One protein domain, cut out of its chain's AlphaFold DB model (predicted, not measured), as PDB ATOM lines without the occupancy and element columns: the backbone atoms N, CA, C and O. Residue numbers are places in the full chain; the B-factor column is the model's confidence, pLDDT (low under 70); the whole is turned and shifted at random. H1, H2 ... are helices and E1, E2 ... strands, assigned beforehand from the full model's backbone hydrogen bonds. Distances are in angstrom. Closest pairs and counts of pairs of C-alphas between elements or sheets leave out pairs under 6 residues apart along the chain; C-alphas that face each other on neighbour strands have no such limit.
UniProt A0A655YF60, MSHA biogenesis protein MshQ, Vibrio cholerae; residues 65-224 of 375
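What this domain is: This is residues 65 to 224 of the 375 residues of the protein "MSHA biogenesis protein MshQ" of Vibrio cholerae (UniProt A0A655YF60). With little regular structure, the elongated body strings two small antiparallel sheets, E1-E4-E8-E7 and E2-E3-E9-E6, along its length, with a third, E5-E10-E11, near the middle. Mostly strand, the 160 printed residues have twelve named strands and two helices, with under half in named elements. It is compact, radius of gyration of the C-alphas 17.4 A, spanning 54 by 29 by 24 A.

Where its parts are: Find C-alpha 65 at (100.803, -79.116, -43.743), where E1, 65-69, begins. Next come E2, 74-76; E3, 92-96; E4, 99-105, 18.8 A long; H1, 113-116; E5, 131-133; E6, 141-145; E7, 151-153; E8, 160-163; E9, 166-170; E10, 185-188; H2, 190-193; E11, 212-214; E12, 222-224, ending at (67.609, -74.195, -22.487).

How they stand to each other: E3 runs on into E4 at 48 degrees, E8 into E9 at 51 degrees. Between antiparallel E1 and E4, find N 66 and O 103 within hydrogen-bond range, 2.8 A. H1 and H2 are too short for O i to N i+4 pairs.

The domain as a whole: The printed part has no cut; H2 to E11 is among its long links; no printed residue is under pLDDT 70.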
ATOM      1  N   PHE A  65     101.143 -80.155 -44.713       98.50
ATOM      2  CA  PHE A  65     100.803 -79.116 -43.743       98.50
ATOM      3  C   PHE A  65     100.931 -79.655 -42.322       98.50
ATOM      4  O   PHE A  65     100.452 -80.749 -42.025       98.50
ATOM      5  N   SER A  66     101.529 -78.877 -41.428       98.00
ATOM      6  CA  SER A  66     101.367 -79.028 -39.985       98.00
ATOM      7  C   SER A  66     100.227 -78.119 -39.532       98.00
ATOM      8  O   SER A  66     100.169 -76.966 -39.954       98.00
ATOM      9  N   VAL A  67      99.311 -78.637 -38.713       97.88
ATOM     10  CA  VAL A  67      98.097 -77.918 -38.307       97.88
ATOM     11  C   VAL A  67      98.132 -77.560 -36.831       97.88
ATOM     12  O   VAL A  67      98.417 -78.411 -35.988       97.88
ATOM     13  N   SER A  68      97.791 -76.312 -36.520       96.94
ATOM     14  CA  SER A  68      97.543 -75.843 -35.156       96.94
ATOM     15  C   SER A  68      96.305 -74.939 -35.105       96.94
ATOM     16  O   SER A  68      96.022 -74.239 -36.081       96.94
ATOM     17  N   PRO A  69      95.545 -74.942 -33.995       96.75
ATOM     18  CA  PRO A  69      94.424 -74.028 -33.830       96.75
ATOM     19  C   PRO A  69      94.926 -72.592 -33.684       96.75
ATOM     20  O   PRO A  69      95.967 -72.345 -33.072       96.75
ATOM     21  N   MET A  70      94.178 -71.637 -34.233       95.88
ATOM     22  CA  MET A  70      94.514 -70.219 -34.092       95.88
ATOM     23  C   MET A  70      94.235 -69.696 -32.682       95.88
ATOM     24  O   MET A  70      94.996 -68.895 -32.147       95.88
ATOM     25  N   SER A  71      93.116 -70.121 -32.106       92.75
ATOM     26  CA  SER A  71      92.632 -69.715 -30.789       92.75
ATOM     27  C   SER A  71      91.514 -70.661 -30.343       92.75
ATOM     28  O   SER A  71      91.071 -71.517 -31.115       92.75
ATOM     29  N   ASN A  72      91.072 -70.529 -29.093       93.75
ATOM     30  CA  ASN A  72      89.943 -71.302 -28.584       93.75
ATOM     31  C   ASN A  72      88.645 -70.817 -29.225       93.75
ATOM     32  O   ASN A  72      88.340 -69.629 -29.174       93.75
ATOM     33  N   VAL A  73      87.879 -71.744 -29.786       97.25
ATOM     34  CA  VAL A  73      86.570 -71.455 -30.372       97.25
ATOM     35  C   VAL A  73      85.577 -71.148 -29.254       97.25
ATOM     36  O   VAL A  73      85.444 -71.939 -28.319       97.25
ATOM     37  N   THR A  74      84.880 -70.021 -29.361       95.94
ATOM     38  CA  THR A  74      83.851 -69.601 -28.400       95.94
ATOM     39  C   THR A  74      82.560 -69.260 -29.123       95.94
ATOM     40  O   THR A  74      82.574 -68.803 -30.272       95.94
ATOM     41  N   LEU A  75      81.435 -69.490 -28.455       96.81
ATOM     42  CA  LEU A  75      80.115 -69.264 -29.018       96.81
ATOM     43  C   LEU A  75      79.603 -67.882 -28.646       96.81
ATOM     44  O   LEU A  75      80.034 -67.252 -27.681       96.81
ATOM     45  N   ASP A  76      78.677 -67.411 -29.462       95.81
ATOM     46  CA  ASP A  76      77.976 -66.164 -29.268       95.81
ATOM     47  C   ASP A  76      76.496 -66.471 -29.070       95.81
ATOM     48  O   ASP A  76      75.775 -66.778 -30.021       95.81
ATOM     49  N   ALA A  77      76.057 -66.451 -27.811       96.19
ATOM     50  CA  ALA A  77      74.717 -66.883 -27.444       96.19
ATOM     51  C   ALA A  77      73.628 -66.064 -28.152       96.19
ATOM     52  O   ALA A  77      73.774 -64.857 -28.355       96.19
ATOM     53  N   ALA A  78      72.506 -66.702 -28.481       96.12
ATOM     54  CA  ALA A  78      71.398 -66.036 -29.156       96.12
ATOM     55  C   ALA A  78      70.768 -64.934 -28.284       96.12
ATOM     56  O   ALA A  78      70.361 -63.895 -28.807       96.12
ATOM     57  N   CYS A  79      70.741 -65.121 -26.957       95.94
ATOM     58  CA  CYS A  79      70.405 -64.062 -26.015       95.94
ATOM     59  C   CYS A  79      71.592 -63.690 -25.128       95.94
ATOM     60  O   CYS A  79      72.182 -64.546 -24.474       95.94
ATOM     61  N   LYS A  80      71.933 -62.395 -25.094       89.06
ATOM     62  CA  LYS A  80      73.120 -61.861 -24.391       89.06
ATOM     63  C   LYS A  80      72.803 -60.739 -23.410       89.06
ATOM     64  O   LYS A  80      73.706 -60.129 -22.841       89.06
ATOM     65  N   THR A  81      71.530 -60.410 -23.242       80.88
ATOM     66  CA  THR A  81      71.121 -59.347 -22.331       80.88
ATOM     67  C   THR A  81      71.082 -59.911 -20.913       80.88
ATOM     68  O   THR A  81      70.156 -60.628 -20.551       80.88
ATOM     69  N   GLY A  82      72.098 -59.605 -20.106       76.00
ATOM     70  CA  GLY A  82      72.269 -60.205 -18.781       76.00
ATOM     71  C   GLY A  82      73.113 -61.478 -18.851       76.00
ATOM     72  O   GLY A  82      74.233 -61.439 -19.355       76.00
ATOM     73  N   ASN A  83      72.594 -62.595 -18.333       85.62
ATOM     74  CA  ASN A  83      73.266 -63.890 -18.441       85.62
ATOM     75  C   ASN A  83      73.047 -64.453 -19.849       85.62
ATOM     76  O   ASN A  83      71.907 -64.585 -20.280       85.62
ATOM     77  N   ALA A  84      74.129 -64.770 -20.557       94.00
ATOM     78  CA  ALA A  84      74.060 -65.257 -21.929       94.00
ATOM     79  C   ALA A  84      73.576 -66.717 -21.993       94.00
ATOM     80  O   ALA A  84      74.069 -67.555 -21.240       94.00
ATOM     81  N   PHE A  85      72.639 -67.025 -22.894       97.06
ATOM     82  CA  PHE A  85      72.112 -68.376 -23.125       97.06
ATOM     83  C   PHE A  85      71.485 -68.507 -24.524       97.06
ATOM     84  O   PHE A  85      71.201 -67.508 -25.191       97.06
ATOM     85  N   SER A  86      71.233 -69.745 -24.960       97.75
ATOM     86  CA  SER A  86      70.459 -70.029 -26.180       97.75
ATOM     87  C   SER A  86      69.411 -71.109 -25.928       97.75
ATOM     88  O   SER A  86      69.622 -72.016 -25.121       97.75
ATOM     89  N   TYR A  87      68.283 -71.055 -26.633       98.38
ATOM     90  CA  TYR A  87      67.314 -72.148 -26.599       98.38
ATOM     91  C   TYR A  87      67.702 -73.280 -27.556       98.38
ATOM     92  O   TYR A  87      68.291 -73.060 -28.614       98.38
ATOM     93  N   LEU A  88      67.334 -74.515 -27.217       98.50
ATOM     94  CA  LEU A  88      67.435 -75.635 -28.151       98.50
ATOM     95  C   LEU A  88      66.530 -75.375 -29.362       98.50
ATOM     96  O   LEU A  88      65.363 -75.026 -29.215       98.50
ATOM     97  N   GLY A  89      67.074 -75.567 -30.559       97.56
ATOM     98  CA  GLY A  89      66.445 -75.247 -31.839       97.56
ATOM     99  C   GLY A  89      66.695 -73.815 -32.316       97.56
ATOM    100  O   GLY A  89      66.446 -73.534 -33.484       97.56
ATOM    101  N   GLN A  90      67.193 -72.922 -31.455       97.81
ATOM    102  CA  GLN A  90      67.518 -71.547 -31.825       97.81
ATOM    103  C   GLN A  90      68.953 -71.478 -32.381       97.81
ATOM    104  O   GLN A  90      69.885 -71.897 -31.689       97.81
ATOM    105  N   PRO A  91      69.162 -70.958 -33.605       97.19
ATOM    106  CA  PRO A  91      70.501 -70.732 -34.143       97.19
ATOM    107  C   PRO A  91      71.302 -69.708 -33.336       97.19
ATOM    108  O   PRO A  91      70.769 -68.676 -32.927       97.19
ATOM    109  N   PHE A  92      72.592 -69.984 -33.166       96.88
ATOM    110  CA  PHE A  92      73.592 -69.100 -32.569       96.88
ATOM    111  C   PHE A  92      74.875 -69.095 -33.414       96.88
ATOM    112  O   PHE A  92      75.076 -69.956 -34.274       96.88
ATOM    113  N   GLU A  93      75.734 -68.104 -33.184       96.69
ATOM    114  CA  GLU A  93      76.950 -67.854 -33.970       96.69
ATOM    115  C   GLU A  93      78.221 -68.140 -33.157       96.69
ATOM    116  O   GLU A  93      78.171 -68.517 -31.984       96.69
ATOM    117  N   TYR A  94      79.380 -67.975 -33.791       96.88
ATOM    118  CA  TYR A  94      80.672 -67.974 -33.110       96.88
ATOM    119  C   TYR A  94      81.062 -66.556 -32.714       96.88
ATOM    120  O   TYR A  94      81.082 -65.659 -33.553       96.88
ATOM    121  N   SER A  95      81.456 -66.369 -31.453       95.69
ATOM    122  CA  SER A  95      82.084 -65.117 -31.017       95.69
ATOM    123  C   SER A  95      83.545 -65.105 -31.458       95.69
ATOM    124  O   SER A  95      84.063 -64.090 -31.925       95.69
ATOM    125  N   ASN A  96      84.185 -66.276 -31.386       96.31
ATOM    126  CA  ASN A  96      85.478 -66.533 -31.986       96.31
ATOM    127  C   ASN A  96      85.402 -67.772 -32.881       96.31
ATOM    128  O   ASN A  96      85.246 -68.901 -32.406       96.31
ATOM    129  N   SER A  97      85.494 -67.534 -34.184       97.06
ATOM    130  CA  SER A  97      85.331 -68.547 -35.220       97.06
ATOM    131  C   SER A  97      86.398 -69.652 -35.189       97.06
ATOM    132  O   SER A  97      87.568 -69.377 -34.908       97.06
ATOM    133  N   PRO A  98      86.050 -70.891 -35.592       98.12
ATOM    134  CA  PRO A  98      87.028 -71.946 -35.833       98.12
ATOM    135  C   PRO A  98      88.068 -71.533 -36.879       98.12
ATOM    136  O   PRO A  98      87.737 -71.225 -38.027       98.12
ATOM    137  N   GLY A  99      89.340 -71.561 -36.484       97.88
ATOM    138  CA  GLY A  99      90.461 -71.199 -37.343       97.88
ATOM    139  C   GLY A  99      91.679 -72.089 -37.132       97.88
ATOM    140  O   GLY A  99      91.978 -72.495 -36.006       97.88
ATOM    141  N   LEU A 100      92.392 -72.377 -38.221       98.44
ATOM    142  CA  LEU A 100      93.595 -73.210 -38.249       98.44
ATOM    143  C   LEU A 100      94.744 -72.488 -38.945       98.44
ATOM    144  O   LEU A 100      94.543 -71.802 -39.943       98.44
ATOM    145  N   TYR A 101      95.966 -72.726 -38.481       98.12
ATOM    146  CA  TYR A 101      97.168 -72.498 -39.273       98.12
ATOM    147  C   TYR A 101      97.507 -73.770 -40.052       98.12
ATOM    148  O   TYR A 101      97.769 -74.804 -39.443       98.12
ATOM    149  N   LEU A 102      97.526 -73.704 -41.386       97.88
ATOM    150  CA  LEU A 102      98.020 -74.774 -42.262       97.88
ATOM    151  C   LEU A 102      99.483 -74.511 -42.629       97.88
ATOM    152  O   LEU A 102      99.796 -74.038 -43.722       97.88
ATOM    153  N   GLN A 103     100.391 -74.736 -41.685       97.62
ATOM    154  CA  GLN A 103     101.794 -74.371 -41.848       97.62
ATOM    155  C   GLN A 103     102.496 -75.320 -42.837       97.62
ATOM    156  O   GLN A 103     102.602 -76.514 -42.551       97.62
ATOM    157  N   PRO A 104     103.001 -74.834 -43.985       97.31
ATOM    158  CA  PRO A 104     103.609 -75.688 -44.998       97.31
ATOM    159  C   PRO A 104     105.014 -76.144 -44.575       97.31
ATOM    160  O   PRO A 104     105.856 -75.337 -44.170       97.31
ATOM    161  N   LYS A 105     105.268 -77.453 -44.660       97.12
ATOM    162  CA  LYS A 105     106.512 -78.096 -44.218       97.12
ATOM    163  C   LYS A 105     107.192 -78.854 -45.354       97.12
ATOM    164  O   LYS A 105     106.551 -79.524 -46.160       97.12
ATOM    165  N   SER A 106     108.518 -78.808 -45.377       95.19
ATOM    166  CA  SER A 106     109.363 -79.673 -46.207       95.19
ATOM    167  C   SER A 106     109.421 -81.103 -45.654       95.19
ATOM    168  O   SER A 106     109.000 -81.374 -44.527       95.19
ATOM    169  N   ALA A 107     110.015 -82.032 -46.412       92.56
ATOM    170  CA  ALA A 107     110.171 -83.426 -45.983       92.56
ATOM    171  C   ALA A 107     110.974 -83.594 -44.674       92.56
ATOM    172  O   ALA A 107     110.792 -84.578 -43.963       92.56
ATOM    173  N   ASN A 108     111.814 -82.610 -44.330       92.00
ATOM    174  CA  ASN A 108     112.620 -82.580 -43.107       92.00
ATOM    175  C   ASN A 108     112.001 -81.691 -42.006       92.00
ATOM    176  O   ASN A 108     112.719 -81.252 -41.112       92.00
ATOM    177  N   ASN A 109     110.698 -81.384 -42.077       93.50
ATOM    178  CA  ASN A 109     109.950 -80.571 -41.102       93.50
ATOM    179  C   ASN A 109     110.378 -79.083 -40.995       93.50
ATOM    180  O   ASN A 109     109.943 -78.372 -40.088       93.50
ATOM    181  N   ALA A 110     111.190 -78.577 -41.928       94.44
ATOM    182  CA  ALA A 110     111.472 -77.141 -42.029       94.44
ATOM    183  C   ALA A 110     110.306 -76.401 -42.705       94.44
ATOM    184  O   ALA A 110     109.700 -76.954 -43.625       94.44
ATOM    185  N   ASP A 111     110.014 -75.173 -42.269       94.44
ATOM    186  CA  ASP A 111     108.991 -74.314 -42.877       94.44
ATOM    187  C   ASP A 111     109.356 -73.915 -44.305       94.44
ATOM    188  O   ASP A 111     110.482 -73.486 -44.550       94.44
ATOM    189  N   THR A 112     108.392 -74.018 -45.222       93.75
ATOM    190  CA  THR A 112     108.567 -73.588 -46.615       93.75
ATOM    191  C   THR A 112     107.909 -72.230 -46.836       93.75
ATOM    192  O   THR A 112     106.692 -72.139 -47.027       93.75
ATOM    193  N   GLN A 113     108.699 -71.161 -46.757       92.31
ATOM    194  CA  GLN A 113     108.190 -69.786 -46.720       92.31
ATOM    195  C   GLN A 113     107.602 -69.325 -48.055       92.31
ATOM    196  O   GLN A 113     106.629 -68.570 -48.067       92.31
ATOM    197  N   ASN A 114     108.135 -69.807 -49.180       91.69
ATOM    198  CA  ASN A 114     107.688 -69.371 -50.502       91.69
ATOM    199  C   ASN A 114     106.247 -69.806 -50.793       91.69
ATOM    200  O   ASN A 114     105.559 -69.149 -51.570       91.69
ATOM    201  N   TYR A 115     105.769 -70.872 -50.140       93.75
ATOM    202  CA  TYR A 115     104.398 -71.359 -50.305       93.75
ATOM    203  C   TYR A 115     103.359 -70.336 -49.830       93.75
ATOM    204  O   TYR A 115     102.236 -70.308 -50.322       93.75
ATOM    205  N   LEU A 116     103.728 -69.487 -48.866       93.75
ATOM    206  CA  LEU A 116     102.837 -68.474 -48.308       93.75
ATOM    207  C   LEU A 116     102.703 -67.241 -49.206       93.75
ATOM    208  O   LEU A 116     101.895 -66.372 -48.892       93.75
ATOM    209  N   ILE A 117     103.467 -67.142 -50.294       91.00
ATOM    210  CA  ILE A 117     103.345 -66.059 -51.270       91.00
ATOM    211  C   ILE A 117     102.133 -66.360 -52.159       91.00
ATOM    212  O   ILE A 117     102.009 -67.460 -52.682       91.00
ATOM    213  N   ASP A 118     101.252 -65.383 -52.350       84.81
ATOM    214  CA  ASP A 118      99.899 -65.571 -52.896       84.81
ATOM    215  C   ASP A 118      99.769 -66.464 -54.153       84.81
ATOM    216  O   ASP A 118      98.941 -67.372 -54.141       84.81
ATOM    217  N   PRO A 119     100.602 -66.325 -55.208       86.69
ATOM    218  CA  PRO A 119     100.525 -67.197 -56.385       86.69
ATOM    219  C   PRO A 119     100.857 -68.675 -56.107       86.69
ATOM    220  O   PRO A 119     100.535 -69.549 -56.915       86.69
ATOM    221  N   TRP A 120     101.529 -68.956 -54.989       89.31
ATOM    222  CA  TRP A 120     101.957 -70.287 -54.559       89.31
ATOM    223  C   TRP A 120     101.009 -70.925 -53.555       89.31
ATOM    224  O   TRP A 120     101.001 -72.151 -53.450       89.31
ATOM    225  N   TRP A 121     100.190 -70.124 -52.875       93.56
ATOM    226  CA  TRP A 121      99.162 -70.612 -51.973       93.56
ATOM    227  C   TRP A 121      98.019 -71.240 -52.776       93.56
ATOM    228  O   TRP A 121      97.339 -70.572 -53.555       93.56
ATOM    229  N   ARG A 122      97.791 -72.543 -52.601       94.75
ATOM    230  CA  ARG A 122      96.790 -73.300 -53.376       94.75
ATOM    231  C   ARG A 122      95.671 -73.883 -52.532       94.75
ATOM    232  O   ARG A 122      94.864 -74.666 -53.034       94.75
ATOM    233  N   TYR A 123      95.589 -73.501 -51.262       96.56
ATOM    234  CA  TYR A 123      94.499 -73.930 -50.402       96.56
ATOM    235  C   TYR A 123      93.251 -73.073 -50.635       96.56
ATOM    236  O   TYR A 123      93.257 -71.867 -50.384       96.56
ATOM    237  N   ASN A 124      92.171 -73.709 -51.088       95.06
ATOM    238  CA  ASN A 124      90.883 -73.062 -51.346       95.06
ATOM    239  C   ASN A 124      89.672 -73.907 -50.898       95.06
ATOM    240  O   ASN A 124      88.549 -73.672 -51.355       95.06
ATOM    241  N   ASN A 125      89.892 -74.916 -50.050       96.44
ATOM    242  CA  ASN A 125      88.826 -75.800 -49.591       96.44
ATOM    243  C   ASN A 125      87.818 -75.028 -48.726       96.44
ATOM    244  O   ASN A 125      88.209 -74.212 -47.898       96.44
ATOM    245  N   GLN A 126      86.529 -75.309 -48.909       96.69
ATOM    246  CA  GLN A 126      85.429 -74.628 -48.211       96.69
ATOM    247  C   GLN A 126      84.874 -75.436 -47.025       96.69
ATOM    248  O   GLN A 126      83.767 -75.188 -46.555       96.69
ATOM    249  N   TRP A 127      85.626 -76.443 -46.569       96.94
ATOM    250  CA  TRP A 127      85.229 -77.384 -45.512       96.94
ATOM    251  C   TRP A 127      83.870 -78.042 -45.789       96.94
ATOM    252  O   TRP A 127      83.027 -78.210 -44.903       96.94
ATOM    253  N   ASN A 128      83.646 -78.408 -47.053       94.62
ATOM    254  CA  ASN A 128      82.447 -79.129 -47.468       94.62
ATOM    255  C   ASN A 128      82.420 -80.516 -46.813       94.62
ATOM    256  O   ASN A 128      83.429 -81.227 -46.813       94.62
ATOM    257  N   GLY A 129      81.269 -80.902 -46.263       94.31
ATOM    258  CA  GLY A 129      81.111 -82.175 -45.554       94.31
ATOM    259  C   GLY A 129      81.707 -82.202 -44.144       94.31
ATOM    260  O   GLY A 129      81.871 -83.289 -43.593       94.31
ATOM    261  N   ARG A 130      82.033 -81.037 -43.561       97.44
ATOM    262  CA  ARG A 130      82.276 -80.917 -42.117       97.44
ATOM    263  C   ARG A 130      81.040 -81.343 -41.328       97.44
ATOM    264  O   ARG A 130      79.915 -81.195 -41.805       97.44
ATOM    265  N   THR A 131      81.254 -81.847 -40.122       97.69
ATOM    266  CA  THR A 131      80.175 -82.364 -39.277       97.69
ATOM    267  C   THR A 131      80.260 -81.816 -37.868       97.69
ATOM    268  O   THR A 131      81.355 -81.593 -37.349       97.69
ATOM    269  N   TYR A 132      79.096 -81.688 -37.243       98.12
ATOM    270  CA  TYR A 132      78.940 -81.320 -35.845       98.12
ATOM    271  C   TYR A 132      78.360 -82.492 -35.063       98.12
ATOM    272  O   TYR A 132      77.434 -83.152 -35.536       98.12
ATOM    273  N   SER A 133      78.893 -82.754 -33.874       97.56
ATOM    274  CA  SER A 133      78.407 -83.831 -33.008       97.56
ATOM    275  C   SER A 133      78.577 -83.478 -31.541       97.56
ATOM    276  O   SER A 133      79.619 -82.958 -31.164       97.56
ATOM    277  N   ASP A 134      77.601 -83.817 -30.701       97.00
ATOM    278  CA  ASP A 134      77.709 -83.658 -29.249       97.00
ATOM    279  C   ASP A 134      77.527 -85.001 -28.540       97.00
ATOM    280  O   ASP A 134      76.414 -85.439 -28.236       97.00
ATOM    281  N   SER A 135      78.655 -85.652 -28.258       94.00
ATOM    282  CA  SER A 135      78.693 -86.866 -27.446       94.00
ATOM    283  C   SER A 135      78.536 -86.599 -25.949       94.00
ATOM    284  O   SER A 135      78.198 -87.525 -25.217       94.00
ATOM    285  N   ALA A 136      78.788 -85.372 -25.480       94.62
ATOM    286  CA  ALA A 136      78.701 -85.027 -24.064       94.62
ATOM    287  C   ALA A 136      77.242 -84.982 -23.594       94.62
ATOM    288  O   ALA A 136      76.913 -85.503 -22.529       94.62
ATOM    289  N   ASN A 137      76.356 -84.411 -24.414       94.62
ATOM    290  CA  ASN A 137      74.943 -84.243 -24.078       94.62
ATOM    291  C   ASN A 137      74.009 -85.179 -24.854       94.62
ATOM    292  O   ASN A 137      72.839 -85.308 -24.471       94.62
ATOM    293  N   GLY A 138      74.499 -85.824 -25.919       94.50
ATOM    294  CA  GLY A 138      73.720 -86.738 -26.755       94.50
ATOM    295  C   GLY A 138      72.620 -86.029 -27.547       94.50
ATOM    296  O   GLY A 138      71.524 -86.567 -27.690       94.50
ATOM    297  N   VAL A 139      72.881 -84.800 -27.999       96.50
ATOM    298  CA  VAL A 139      71.928 -83.983 -28.761       96.50
ATOM    299  C   VAL A 139      72.501 -83.723 -30.150       96.50
ATOM    300  O   VAL A 139      73.647 -83.307 -30.295       96.50
ATOM    301  N   ASN A 140      71.702 -83.971 -31.183       97.25
ATOM    302  CA  ASN A 140      72.104 -83.712 -32.561       97.25
ATOM    303  C   ASN A 140      72.226 -82.206 -32.823       97.25
ATOM    304  O   ASN A 140      71.523 -81.403 -32.210       97.25
ATOM    305  N   LEU A 141      73.066 -81.826 -33.785       98.00
ATOM    306  CA  LEU A 141      73.205 -80.441 -34.224       98.00
ATOM    307  C   LEU A 141      72.777 -80.282 -35.678       98.00
ATOM    308  O   LEU A 141      72.965 -81.174 -36.505       98.00
ATOM    309  N   GLY A 142      72.210 -79.120 -35.976       97.31
ATOM    310  CA  GLY A 142      72.105 -78.591 -37.326       97.31
ATOM    311  C   GLY A 142      73.016 -77.378 -37.478       97.31
ATOM    312  O   GLY A 142      73.424 -76.764 -36.491       97.31
ATOM    313  N   PHE A 143      73.355 -77.053 -38.717       97.38
ATOM    314  CA  PHE A 143      74.100 -75.846 -39.035       97.38
ATOM    315  C   PHE A 143      73.714 -75.333 -40.416       97.38
ATOM    316  O   PHE A 143      73.266 -76.093 -41.280       97.38
ATOM    317  N   ASP A 144      73.912 -74.038 -40.612       96.69
ATOM    318  CA  ASP A 144      73.877 -73.385 -41.908       96.69
ATOM    319  C   ASP A 144      74.985 -72.334 -41.993       96.69
ATOM    320  O   ASP A 144      75.670 -72.039 -41.012       96.69
ATOM    321  N   ASN A 145      75.174 -71.786 -43.192       96.25
ATOM    322  CA  ASN A 145      76.150 -70.737 -43.402       96.25
ATOM    323  C   ASN A 145      75.529 -69.557 -44.144       96.25
ATOM    324  O   ASN A 145      74.870 -69.724 -45.171       96.25
ATOM    325  N   LEU A 146      75.784 -68.358 -43.632       95.06
ATOM    326  CA  LEU A 146      75.351 -67.095 -44.223       95.06
ATOM    327  C   LEU A 146      76.202 -66.681 -45.436       95.06
ATOM    328  O   LEU A 146      75.857 -65.733 -46.140       95.06
ATOM    329  N   GLN A 147      77.320 -67.366 -45.683       95.12
ATOM    330  CA  GLN A 147      78.263 -67.105 -46.764       95.12
ATOM    331  C   GLN A 147      78.345 -68.289 -47.734       95.12
ATOM    332  O   GLN A 147      78.324 -69.458 -47.359       95.12
ATOM    333  N   THR A 148      78.514 -67.979 -49.020       91.75
ATOM    334  CA  THR A 148      78.708 -68.988 -50.073       91.75
ATOM    335  C   THR A 148      80.123 -69.569 -50.087       91.75
ATOM    336  O   THR A 148      80.335 -70.673 -50.582       91.75
ATOM    337  N   SER A 149      81.105 -68.824 -49.576       95.12
ATOM    338  CA  SER A 149      82.509 -69.233 -49.443       95.12
ATOM    339  C   SER A 149      82.966 -68.951 -48.014       95.12
ATOM    340  O   SER A 149      83.509 -67.878 -47.747       95.12
ATOM    341  N   PRO A 150      82.674 -69.866 -47.077       96.44
ATOM    342  CA  PRO A 150      82.807 -69.582 -45.656       96.44
ATOM    343  C   PRO A 150      84.256 -69.627 -45.162       96.44
ATOM    344  O   PRO A 150      84.551 -69.095 -44.093       96.44
ATOM    345  N   ILE A 151      85.175 -70.235 -45.923       97.75
ATOM    346  CA  ILE A 151      86.586 -70.331 -45.540       97.75
ATOM    347  C   ILE A 151      87.388 -69.231 -46.221       97.75
ATOM    348  O   ILE A 151      87.510 -69.204 -47.449       97.75
ATOM    349  N   SER A 152      87.991 -68.361 -45.412       95.31
ATOM    350  CA  SER A 152      88.869 -67.290 -45.883       95.31
ATOM    351  C   SER A 152      90.261 -67.386 -45.263       95.31
ATOM    352  O   SER A 152      90.436 -67.807 -44.116       95.31
ATOM    353  N   ARG A 153      91.270 -66.986 -46.041       95.06
ATOM    354  CA  ARG A 153      92.643 -66.818 -45.559       95.06
ATOM    355  C   ARG A 153      92.759 -65.469 -44.853       95.06
ATOM    356  O   ARG A 153      92.310 -64.458 -45.383       95.06
ATOM    357  N   GLN A 154      93.377 -65.455 -43.679       93.69
ATOM    358  CA  GLN A 154      93.420 -64.273 -42.814       93.69
ATOM    359  C   GLN A 154      94.376 -63.188 -43.318       93.69
ATOM    360  O   GLN A 154      94.083 -62.004 -43.185       93.69
ATOM    361  N   ALA A 155      95.513 -63.570 -43.906       91.50
ATOM    362  CA  ALA A 155      96.415 -62.632 -44.567       91.50
ATOM    363  C   ALA A 155      97.173 -63.299 -45.719       91.50
ATOM    364  O   ALA A 155      97.469 -64.492 -45.675       91.50
ATOM    365  N   LEU A 156      97.565 -62.504 -46.720       88.25
ATOM    366  CA  LEU A 156      98.244 -62.986 -47.932       88.25
ATOM    367  C   LEU A 156      99.653 -63.554 -47.684       88.25
ATOM    368  O   LEU A 156     100.253 -64.118 -48.592       88.25
ATOM    369  N   ASN A 157     100.198 -63.413 -46.476       87.25
ATOM    370  CA  ASN A 157     101.534 -63.873 -46.098       87.25
ATOM    371  C   ASN A 157     101.531 -64.871 -44.926       87.25
ATOM    372  O   ASN A 157     102.600 -65.181 -44.403       87.25
ATOM    373  N   ASN A 158     100.367 -65.368 -44.489       91.94
ATOM    374  CA  ASN A 158     100.265 -66.315 -43.375       91.94
ATOM    375  C   ASN A 158      99.549 -67.615 -43.769       91.94
ATOM    376  O   ASN A 158      98.978 -67.733 -44.848       91.94
ATOM    377  N   SER A 159      99.593 -68.617 -42.901       96.00
ATOM    378  CA  SER A 159      98.935 -69.912 -43.110       96.00
ATOM    379  C   SER A 159      97.537 -69.997 -42.480       96.00
ATOM    380  O   SER A 159      96.962 -71.082 -42.419       96.00
ATOM    381  N   GLY A 160      97.005 -68.880 -41.971       97.25
ATOM    382  CA  GLY A 160      95.773 -68.848 -41.186       97.25
ATOM    383  C   GLY A 160      94.528 -68.888 -42.064       97.25
ATOM    384  O   GLY A 160      94.361 -68.036 -42.938       97.25
ATOM    385  N   ILE A 161      93.641 -69.841 -41.797       97.56
ATOM    386  CA  ILE A 161      92.323 -69.976 -42.422       97.56
ATOM    387  C   ILE A 161      91.234 -69.998 -41.351       97.56
ATOM    388  O   ILE A 161      91.432 -70.583 -40.286       97.56
ATOM    389  N   VAL A 162      90.096 -69.362 -41.620       97.81
ATOM    390  CA  VAL A 162      88.994 -69.215 -40.655       97.81
ATOM    391  C   VAL A 162      87.655 -69.490 -41.322       97.81
ATOM    392  O   VAL A 162      87.446 -69.107 -42.475       97.81
ATOM    393  N   LEU A 163      86.760 -70.130 -40.571       98.00
ATOM    394  CA  LEU A 163      85.357 -70.341 -40.909       98.00
ATOM    395  C   LEU A 163      84.500 -69.142 -40.495       98.00
ATOM    396  O   LEU A 163      84.426 -68.795 -39.321       98.00
ATOM    397  N   ASN A 164      83.815 -68.527 -41.452       97.38
ATOM    398  CA  ASN A 164      83.019 -67.322 -41.243       97.38
ATOM    399  C   ASN A 164      81.537 -67.573 -41.530       97.38
ATOM    400  O   ASN A 164      81.184 -68.445 -42.326       97.38
ATOM    401  N   GLY A 165      80.677 -66.776 -40.887       96.25
ATOM    402  CA  GLY A 165      79.233 -66.749 -41.145       96.25
ATOM    403  C   GLY A 165      78.485 -68.035 -40.796       96.25
ATOM    404  O   GLY A 165      77.361 -68.217 -41.256       96.25
ATOM    405  N   GLU A 166      79.104 -68.937 -40.038       97.44
ATOM    406  CA  GLU A 166      78.470 -70.183 -39.626       97.44
ATOM    407  C   GLU A 166      77.489 -69.933 -38.484       97.44
ATOM    408  O   GLU A 166      77.847 -69.301 -37.485       97.44
ATOM    409  N   ARG A 167      76.286 -70.499 -38.608       97.50
ATOM    410  CA  ARG A 167      75.345 -70.624 -37.499       97.50
ATOM    411  C   ARG A 167      75.113 -72.085 -37.191       97.50
ATOM    412  O   ARG A 167      74.980 -72.919 -38.083       97.50
ATOM    413  N   VAL A 168      75.025 -72.382 -35.908       98.00
ATOM    414  CA  VAL A 168      74.821 -73.733 -35.396       98.00
ATOM    415  C   VAL A 168      73.622 -73.708 -34.460       98.00
ATOM    416  O   VAL A 168      73.356 -72.707 -33.800       98.00
ATOM    417  N   TRP A 169      72.872 -74.801 -34.401       97.94
ATOM    418  CA  TRP A 169      71.851 -75.004 -33.381       97.94
ATOM    419  C   TRP A 169      71.853 -76.445 -32.908       97.94
ATOM    420  O   TRP A 169      72.084 -77.391 -33.664       97.94
ATOM    421  N   TYR A 170      71.513 -76.615 -31.642       98.25
ATOM    422  CA  TYR A 170      71.141 -77.914 -31.116       98.25
ATOM    423  C   TYR A 170      69.732 -78.263 -31.578       98.25
ATOM    424  O   TYR A 170      68.819 -77.458 -31.420       98.25
ATOM    425  N   GLN A 171      69.527 -79.451 -32.136       97.25
ATOM    426  CA  GLN A 171      68.188 -79.925 -32.467       97.25
ATOM    427  C   GLN A 171      67.395 -80.115 -31.177       97.25
ATOM    428  O   GLN A 171      67.842 -80.791 -30.250       97.25
ATOM    429  N   LYS A 172      66.213 -79.504 -31.113       97.50
ATOM    430  CA  LYS A 172      65.349 -79.605 -29.945       97.50
ATOM    431  C   LYS A 172      64.724 -81.007 -29.875       97.50
ATOM    432  O   LYS A 172      63.990 -81.370 -30.794       97.50
ATOM    433  N   PRO A 173      64.989 -81.803 -28.823       96.25
ATOM    434  CA  PRO A 173      64.301 -83.075 -28.631       96.25
ATOM    435  C   PRO A 173      62.845 -82.835 -28.214       96.25
ATOM    436  O   PRO A 173      62.564 -81.843 -27.548       96.25
ATOM    437  N   LEU A 174      61.927 -83.749 -28.545       95.00
ATOM    438  CA  LEU A 174      60.526 -83.663 -28.095       95.00
ATOM    439  C   LEU A 174      60.416 -83.744 -26.566       95.00
ATOM    440  O   LEU A 174      59.679 -82.990 -25.943       95.00
ATOM    441  N   GLN A 175      61.207 -84.629 -25.953       94.06
ATOM    442  CA  GLN A 175      61.253 -84.770 -24.502       94.06
ATOM    443  C   GLN A 175      62.040 -83.613 -23.866       94.06
ATOM    444  O   GLN A 175      63.179 -83.364 -24.287       94.06
ATOM    445  N   PRO A 176      61.487 -82.933 -22.842       96.31
ATOM    446  CA  PRO A 176      62.188 -81.871 -22.138       96.31
ATOM    447  C   PRO A 176      63.530 -82.344 -21.580       96.31
ATOM    448  O   PRO A 176      63.641 -83.416 -20.980       96.31
ATOM    449  N   LYS A 177      64.562 -81.525 -21.772       96.81
ATOM    450  CA  LYS A 177      65.922 -81.805 -21.308       96.81
ATOM    451  C   LYS A 177      66.347 -80.722 -20.315       96.81
ATOM    452  O   LYS A 177      66.187 -79.545 -20.640       96.81
ATOM    453  N   PRO A 178      66.859 -81.085 -19.122       97.62
ATOM    454  CA  PRO A 178      67.379 -80.102 -18.180       97.62
ATOM    455  C   PRO A 178      68.493 -79.266 -18.803       97.62
ATOM    456  O   PRO A 178      69.173 -79.734 -19.714       97.62
ATOM    457  N   VAL A 179      68.695 -78.059 -18.275       97.50
ATOM    458  CA  VAL A 179      69.775 -77.152 -18.687       97.50
ATOM    459  C   VAL A 179      71.131 -77.865 -18.705       97.50
ATOM    460  O   VAL A 179      71.494 -78.556 -17.751       97.50
ATOM    461  N   PHE A 180      71.886 -77.660 -19.783       97.31
ATOM    462  CA  PHE A 180      73.250 -78.158 -19.959       97.31
ATOM    463  C   PHE A 180      74.093 -77.142 -20.735       97.31
ATOM    464  O   PHE A 180      73.542 -76.243 -21.367       97.31
ATOM    465  N   ASN A 181      75.417 -77.283 -20.703       97.25
ATOM    466  CA  ASN A 181      76.317 -76.394 -21.438       97.25
ATOM    467  C   ASN A 181      76.706 -76.987 -22.794       97.25
ATOM    468  O   ASN A 181      76.841 -78.206 -22.938       97.25
ATOM    469  N   SER A 182      76.942 -76.117 -23.775       96.56
ATOM    470  CA  SER A 182      77.496 -76.503 -25.073       96.56
ATOM    471  C   SER A 182      78.826 -77.234 -24.907       96.56
ATOM    472  O   SER A 182      79.688 -76.765 -24.172       96.56
ATOM    473  N   ALA A 183      79.016 -78.348 -25.607       96.00
ATOM    474  CA  ALA A 183      80.271 -79.103 -25.585       96.00
ATOM    475  C   ALA A 183      80.456 -79.929 -26.869       96.00
ATOM    476  O   ALA A 183      80.971 -81.045 -26.833       96.00
ATOM    477  N   PHE A 184      79.980 -79.408 -28.001       97.62
ATOM    478  CA  PHE A 184      80.014 -80.125 -29.271       97.62
ATOM    479  C   PHE A 184      81.392 -80.080 -29.940       97.62
ATOM    480  O   PHE A 184      82.204 -79.185 -29.699       97.62
ATOM    481  N   ASP A 185      81.603 -81.019 -30.854       98.12
ATOM    482  CA  ASP A 185      82.790 -81.133 -31.689       98.12
ATOM    483  C   ASP A 185      82.478 -80.696 -33.127       98.12
ATOM    484  O   ASP A 185      81.449 -81.081 -33.689       98.12
ATOM    485  N   LEU A 186      83.392 -79.946 -33.747       98.44
ATOM    486  CA  LEU A 186      83.434 -79.708 -35.196       98.44
ATOM    487  C   LEU A 186      84.537 -80.574 -35.802       98.44
ATOM    488  O   LEU A 186      85.718 -80.373 -35.514       98.44
ATOM    489  N   THR A 187      84.161 -81.505 -36.676       98.38
ATOM    490  CA  THR A 187      85.094 -82.426 -37.332       98.38
ATOM    491  C   THR A 187      85.277 -82.088 -38.808       98.38
ATOM    492  O   THR A 187      84.317 -81.992 -39.575       98.38
ATOM    493  N   LEU A 188      86.543 -81.951 -39.200       98.50
ATOM    494  CA  LEU A 188      87.014 -81.782 -40.568       98.50
ATOM    495  C   LEU A 188      87.683 -83.074 -41.028       98.50
ATOM    496  O   LEU A 188      88.546 -83.621 -40.338       98.50
ATOM    497  N   ASN A 189      87.326 -83.554 -42.215       97.81
ATOM    498  CA  ASN A 189      87.979 -84.719 -42.800       97.81
ATOM    499  C   ASN A 189      89.319 -84.332 -43.461       97.81
ATOM    500  O   ASN A 189      89.628 -83.156 -43.652       97.81
ATOM    501  N   ALA A 190      90.119 -85.325 -43.854       97.62
ATOM    502  CA  ALA A 190      91.425 -85.076 -44.470       97.62
ATOM    503  C   ALA A 190      91.342 -84.248 -45.766       97.62
ATOM    504  O   ALA A 190      92.196 -83.396 -46.014       97.62
ATOM    505  N   SER A 191      90.290 -84.441 -46.571       96.81
ATOM    506  CA  SER A 191      90.097 -83.669 -47.802       96.81
ATOM    507  C   SER A 191      89.855 -82.185 -47.520       96.81
ATOM    508  O   SER A 191      90.312 -81.349 -48.292       96.81
ATOM    509  N   ASN A 192      89.232 -81.838 -46.383       97.75
ATOM    510  CA  ASN A 192      89.050 -80.446 -45.970       97.75
ATOM    511  C   ASN A 192      90.377 -79.743 -45.674       97.75
ATOM    512  O   ASN A 192      90.451 -78.524 -45.772       97.75
ATOM    513  N   LEU A 193      91.427 -80.497 -45.349       98.00
ATOM    514  CA  LEU A 193      92.759 -79.990 -45.020       98.00
ATOM    515  C   LEU A 193      93.787 -80.325 -46.105       98.00
ATOM    516  O   LEU A 193      94.980 -80.414 -45.818       98.00
ATOM    517  N   THR A 194      93.314 -80.539 -47.334       97.56
ATOM    518  CA  THR A 194      94.137 -80.797 -48.516       97.56
ATOM    519  C   THR A 194      93.969 -79.654 -49.515       97.56
ATOM    520  O   THR A 194      92.847 -79.205 -49.764       97.56
ATOM    521  N   ASP A 195      95.078 -79.155 -50.055       97.06
ATOM    522  CA  ASP A 195      95.080 -78.121 -51.090       97.06
ATOM    523  C   ASP A 195      94.886 -78.706 -52.506       97.06
ATOM    524  O   ASP A 195      94.729 -79.914 -52.696       97.06
ATOM    525  N   GLN A 196      94.907 -77.847 -53.527       95.75
ATOM    526  CA  GLN A 196      94.781 -78.281 -54.926       95.75
ATOM    527  C   GLN A 196      96.001 -79.037 -55.468       95.75
ATOM    528  O   GLN A 196      95.925 -79.615 -56.551       95.75
ATOM    529  N   ASP A 197      97.114 -79.020 -54.744       93.56
ATOM    530  CA  ASP A 197      98.352 -79.685 -55.132       93.56
ATOM    531  C   ASP A 197      98.495 -81.069 -54.492       93.56
ATOM    532  O   ASP A 197      99.461 -81.782 -54.763       93.56
ATOM    533  N   GLY A 198      97.540 -81.454 -53.639       94.94
ATOM    534  CA  GLY A 198      97.569 -82.693 -52.871       94.94
ATOM    535  C   GLY A 198      98.385 -82.603 -51.578       94.94
ATOM    536  O   GLY A 198      98.588 -83.624 -50.920       94.94
ATOM    537  N   VAL A 199      98.837 -81.412 -51.178       97.19
ATOM    538  CA  VAL A 199      99.449 -81.188 -49.865       97.19
ATOM    539  C   VAL A 199      98.345 -81.229 -48.824       97.19
ATOM    540  O   VAL A 199      97.397 -80.449 -48.871       97.19
ATOM    541  N   CYS A 200      98.461 -82.148 -47.872       98.12
ATOM    542  CA  CYS A 200      97.459 -82.363 -46.835       98.12
ATOM    543  C   CYS A 200      98.051 -82.233 -45.430       98.12
ATOM    544  O   CYS A 200      99.272 -82.305 -45.242       98.12
ATOM    545  N   TYR A 201      97.183 -82.077 -44.428       98.38
ATOM    546  CA  TYR A 201      97.577 -82.165 -43.024       98.38
ATOM    547  C   TYR A 201      98.132 -83.553 -42.682       98.38
ATOM    548  O   TYR A 201      97.463 -84.568 -42.885       98.38
ATOM    549  N   ARG A 202      99.364 -83.601 -42.159       98.25
ATOM    550  CA  ARG A 202     100.054 -84.829 -41.727       98.25
ATOM    551  C   ARG A 202     100.898 -84.540 -40.480       98.25
ATOM    552  O   ARG A 202     101.304 -83.405 -40.248       98.25
ATOM    553  N   GLN A 203     101.217 -85.571 -39.694       95.88
ATOM    554  CA  GLN A 203     102.163 -85.432 -38.572       95.88
ATOM    555  C   GLN A 203     103.614 -85.278 -39.054       95.88
ATOM    556  O   GLN A 203     104.399 -84.554 -38.451       95.88
ATOM    557  N   ASN A 204     103.972 -85.966 -40.140       95.25
ATOM    558  CA  ASN A 204     105.261 -85.859 -40.815       95.25
ATOM    559  C   ASN A 204     105.132 -86.271 -42.294       95.25
ATOM    560  O   ASN A 204     104.083 -86.750 -42.732       95.25
ATOM    561  N   ALA A 205     106.223 -86.130 -43.050       94.00
ATOM    562  CA  ALA A 205     106.275 -86.367 -44.492       94.00
ATOM    563  C   ALA A 205     106.005 -87.816 -44.944       94.00
ATOM    564  O   ALA A 205     105.823 -88.044 -46.142       94.00
ATOM    565  N   SER A 206     105.938 -88.782 -44.022       94.88
ATOM    566  CA  SER A 206     105.641 -90.195 -44.305       94.88
ATOM    567  C   SER A 206     104.277 -90.655 -43.764       94.88
ATOM    568  O   SER A 206     103.798 -91.712 -44.164       94.88
ATOM    569  N   SER A 207     103.614 -89.879 -42.898       96.31
ATOM    570  CA  SER A 207     102.298 -90.212 -42.314       96.31
ATOM    571  C   SER A 207     101.154 -90.175 -43.342       96.31
ATOM    572  O   SER A 207     101.293 -89.522 -44.362       96.31
ATOM    573  N   PRO A 208      99.991 -90.803 -43.128       97.50
ATOM    574  CA  PRO A 208      98.820 -90.558 -43.981       97.50
ATOM    575  C   PRO A 208      98.250 -89.139 -43.779       97.50
ATOM    576  O   PRO A 208      98.566 -88.483 -42.783       97.50
ATOM    577  N   CYS A 209      97.405 -88.675 -44.709       98.06
ATOM    578  CA  CYS A 209      96.615 -87.451 -44.531       98.06
ATOM    579  C   CYS A 209      95.623 -87.608 -43.370       98.06
ATOM    580  O   CYS A 209      94.999 -88.659 -43.223       98.06
ATOM    581  N   LEU A 210      95.455 -86.553 -42.575       98.31
ATOM    582  CA  LEU A 210      94.624 -86.535 -41.374       98.31
ATOM    583  C   LEU A 210      93.543 -85.454 -41.455       98.31
ATOM    584  O   LEU A 210      93.722 -84.425 -42.103       98.31
ATOM    585  N   GLY A 211      92.427 -85.698 -40.770       97.88
ATOM    586  CA  GLY A 211      91.440 -84.672 -40.434       97.88
ATOM    587  C   GLY A 211      91.820 -83.900 -39.168       97.88
ATOM    588  O   GLY A 211      92.847 -84.175 -38.545       97.88
ATOM    589  N   TYR A 212      90.975 -82.954 -38.770       98.31
ATOM    590  CA  TYR A 212      91.128 -82.187 -37.534       98.31
ATOM    591  C   TYR A 212      89.775 -82.021 -36.848       98.31
ATOM    592  O   TYR A 212      88.777 -81.763 -37.518       98.31
ATOM    593  N   THR A 213      89.752 -82.123 -35.521       98.19
ATOM    594  CA  THR A 213      88.543 -81.912 -34.721       98.19
ATOM    595  C   THR A 213      88.782 -80.782 -33.733       98.19
ATOM    596  O   THR A 213      89.697 -80.854 -32.912       98.19
ATOM    597  N   PHE A 214      87.945 -79.751 -33.803       97.81
ATOM    598  CA  PHE A 214      87.792 -78.791 -32.716       97.81
ATOM    599  C   PHE A 214      86.869 -79.432 -31.692       97.81
ATOM    600  O   PHE A 214      85.684 -79.597 -31.976       97.81
ATOM    601  N   SER A 215      87.418 -79.850 -30.556       96.19
ATOM    602  CA  SER A 215      86.659 -80.603 -29.563       96.19
ATOM    603  C   SER A 215      86.151 -79.730 -28.421       96.19
ATOM    604  O   SER A 215      86.787 -78.734 -28.077       96.19
ATOM    605  N   HIS A 216      85.028 -80.134 -27.821       93.50
ATOM    606  CA  HIS A 216      84.429 -79.509 -26.635       93.50
ATOM    607  C   HIS A 216      84.284 -77.985 -26.773       93.50
ATOM    608  O   HIS A 216      84.724 -77.229 -25.905       93.50
ATOM    609  N   ILE A 217      83.712 -77.526 -27.890       96.25
ATOM    610  CA  ILE A 217      83.605 -76.099 -28.196       96.25
ATOM    611  C   ILE A 217      82.840 -75.368 -27.084       96.25
ATOM    612  O   ILE A 217      81.733 -75.762 -26.706       96.25
ATOM    613  N   ASP A 218      83.459 -74.277 -26.617       90.75
ATOM    614  CA  ASP A 218      83.028 -73.367 -25.551       90.75
ATOM    615  C   ASP A 218      82.949 -73.995 -24.146       90.75
ATOM    616  O   ASP A 218      83.665 -73.564 -23.243       90.75
ATOM    617  N   GLY A 219      82.140 -75.035 -23.942       92.12
ATOM    618  CA  GLY A 219      81.989 -75.679 -22.630       92.12
ATOM    619  C   GLY A 219      81.172 -74.884 -21.601       92.12
ATOM    620  O   GLY A 219      80.826 -75.435 -20.550       92.12
ATOM    621  N   ALA A 220      80.861 -73.607 -21.856       93.31
ATOM    622  CA  ALA A 220      80.294 -72.701 -20.858       93.31
ATOM    623  C   ALA A 220      78.911 -72.145 -21.219       93.31
ATOM    624  O   ALA A 220      78.128 -71.905 -20.301       93.31
ATOM    625  N   MET A 221      78.584 -71.953 -22.502       96.19
ATOM    626  CA  MET A 221      77.281 -71.406 -22.904       96.19
ATOM    627  C   MET A 221      76.119 -72.341 -22.499       96.19
ATOM    628  O   MET A 221      76.043 -73.464 -23.009       96.19
ATOM    629  N   PRO A 222      75.181 -71.900 -21.637       97.00
ATOM    630  CA  PRO A 222      74.043 -72.714 -21.231       97.00
ATOM    631  C   PRO A 222      72.972 -72.788 -22.328       97.00
ATOM    632  O   PRO A 222      72.693 -71.816 -23.039       97.00
ATOM    633  N   LEU A 223      72.347 -73.959 -22.431       98.00
ATOM    634  CA  LEU A 223      71.308 -74.288 -23.398       98.00
ATOM    635  C   LEU A 223      70.013 -74.669 -22.694       98.00
ATOM    636  O   LEU A 223      69.994 -75.528 -21.809       98.00
ATOM    637  N   TYR A 224      68.918 -74.040 -23.113       98.19
ATOM    638  CA  TYR A 224      67.609 -74.195 -22.487       98.19
ATOM    639  C   TYR A 224      66.649 -74.948 -23.398       98.19
ATOM    640  O   TYR A 224      66.398 -74.551 -24.535       98.19
TER     641      TYR A 224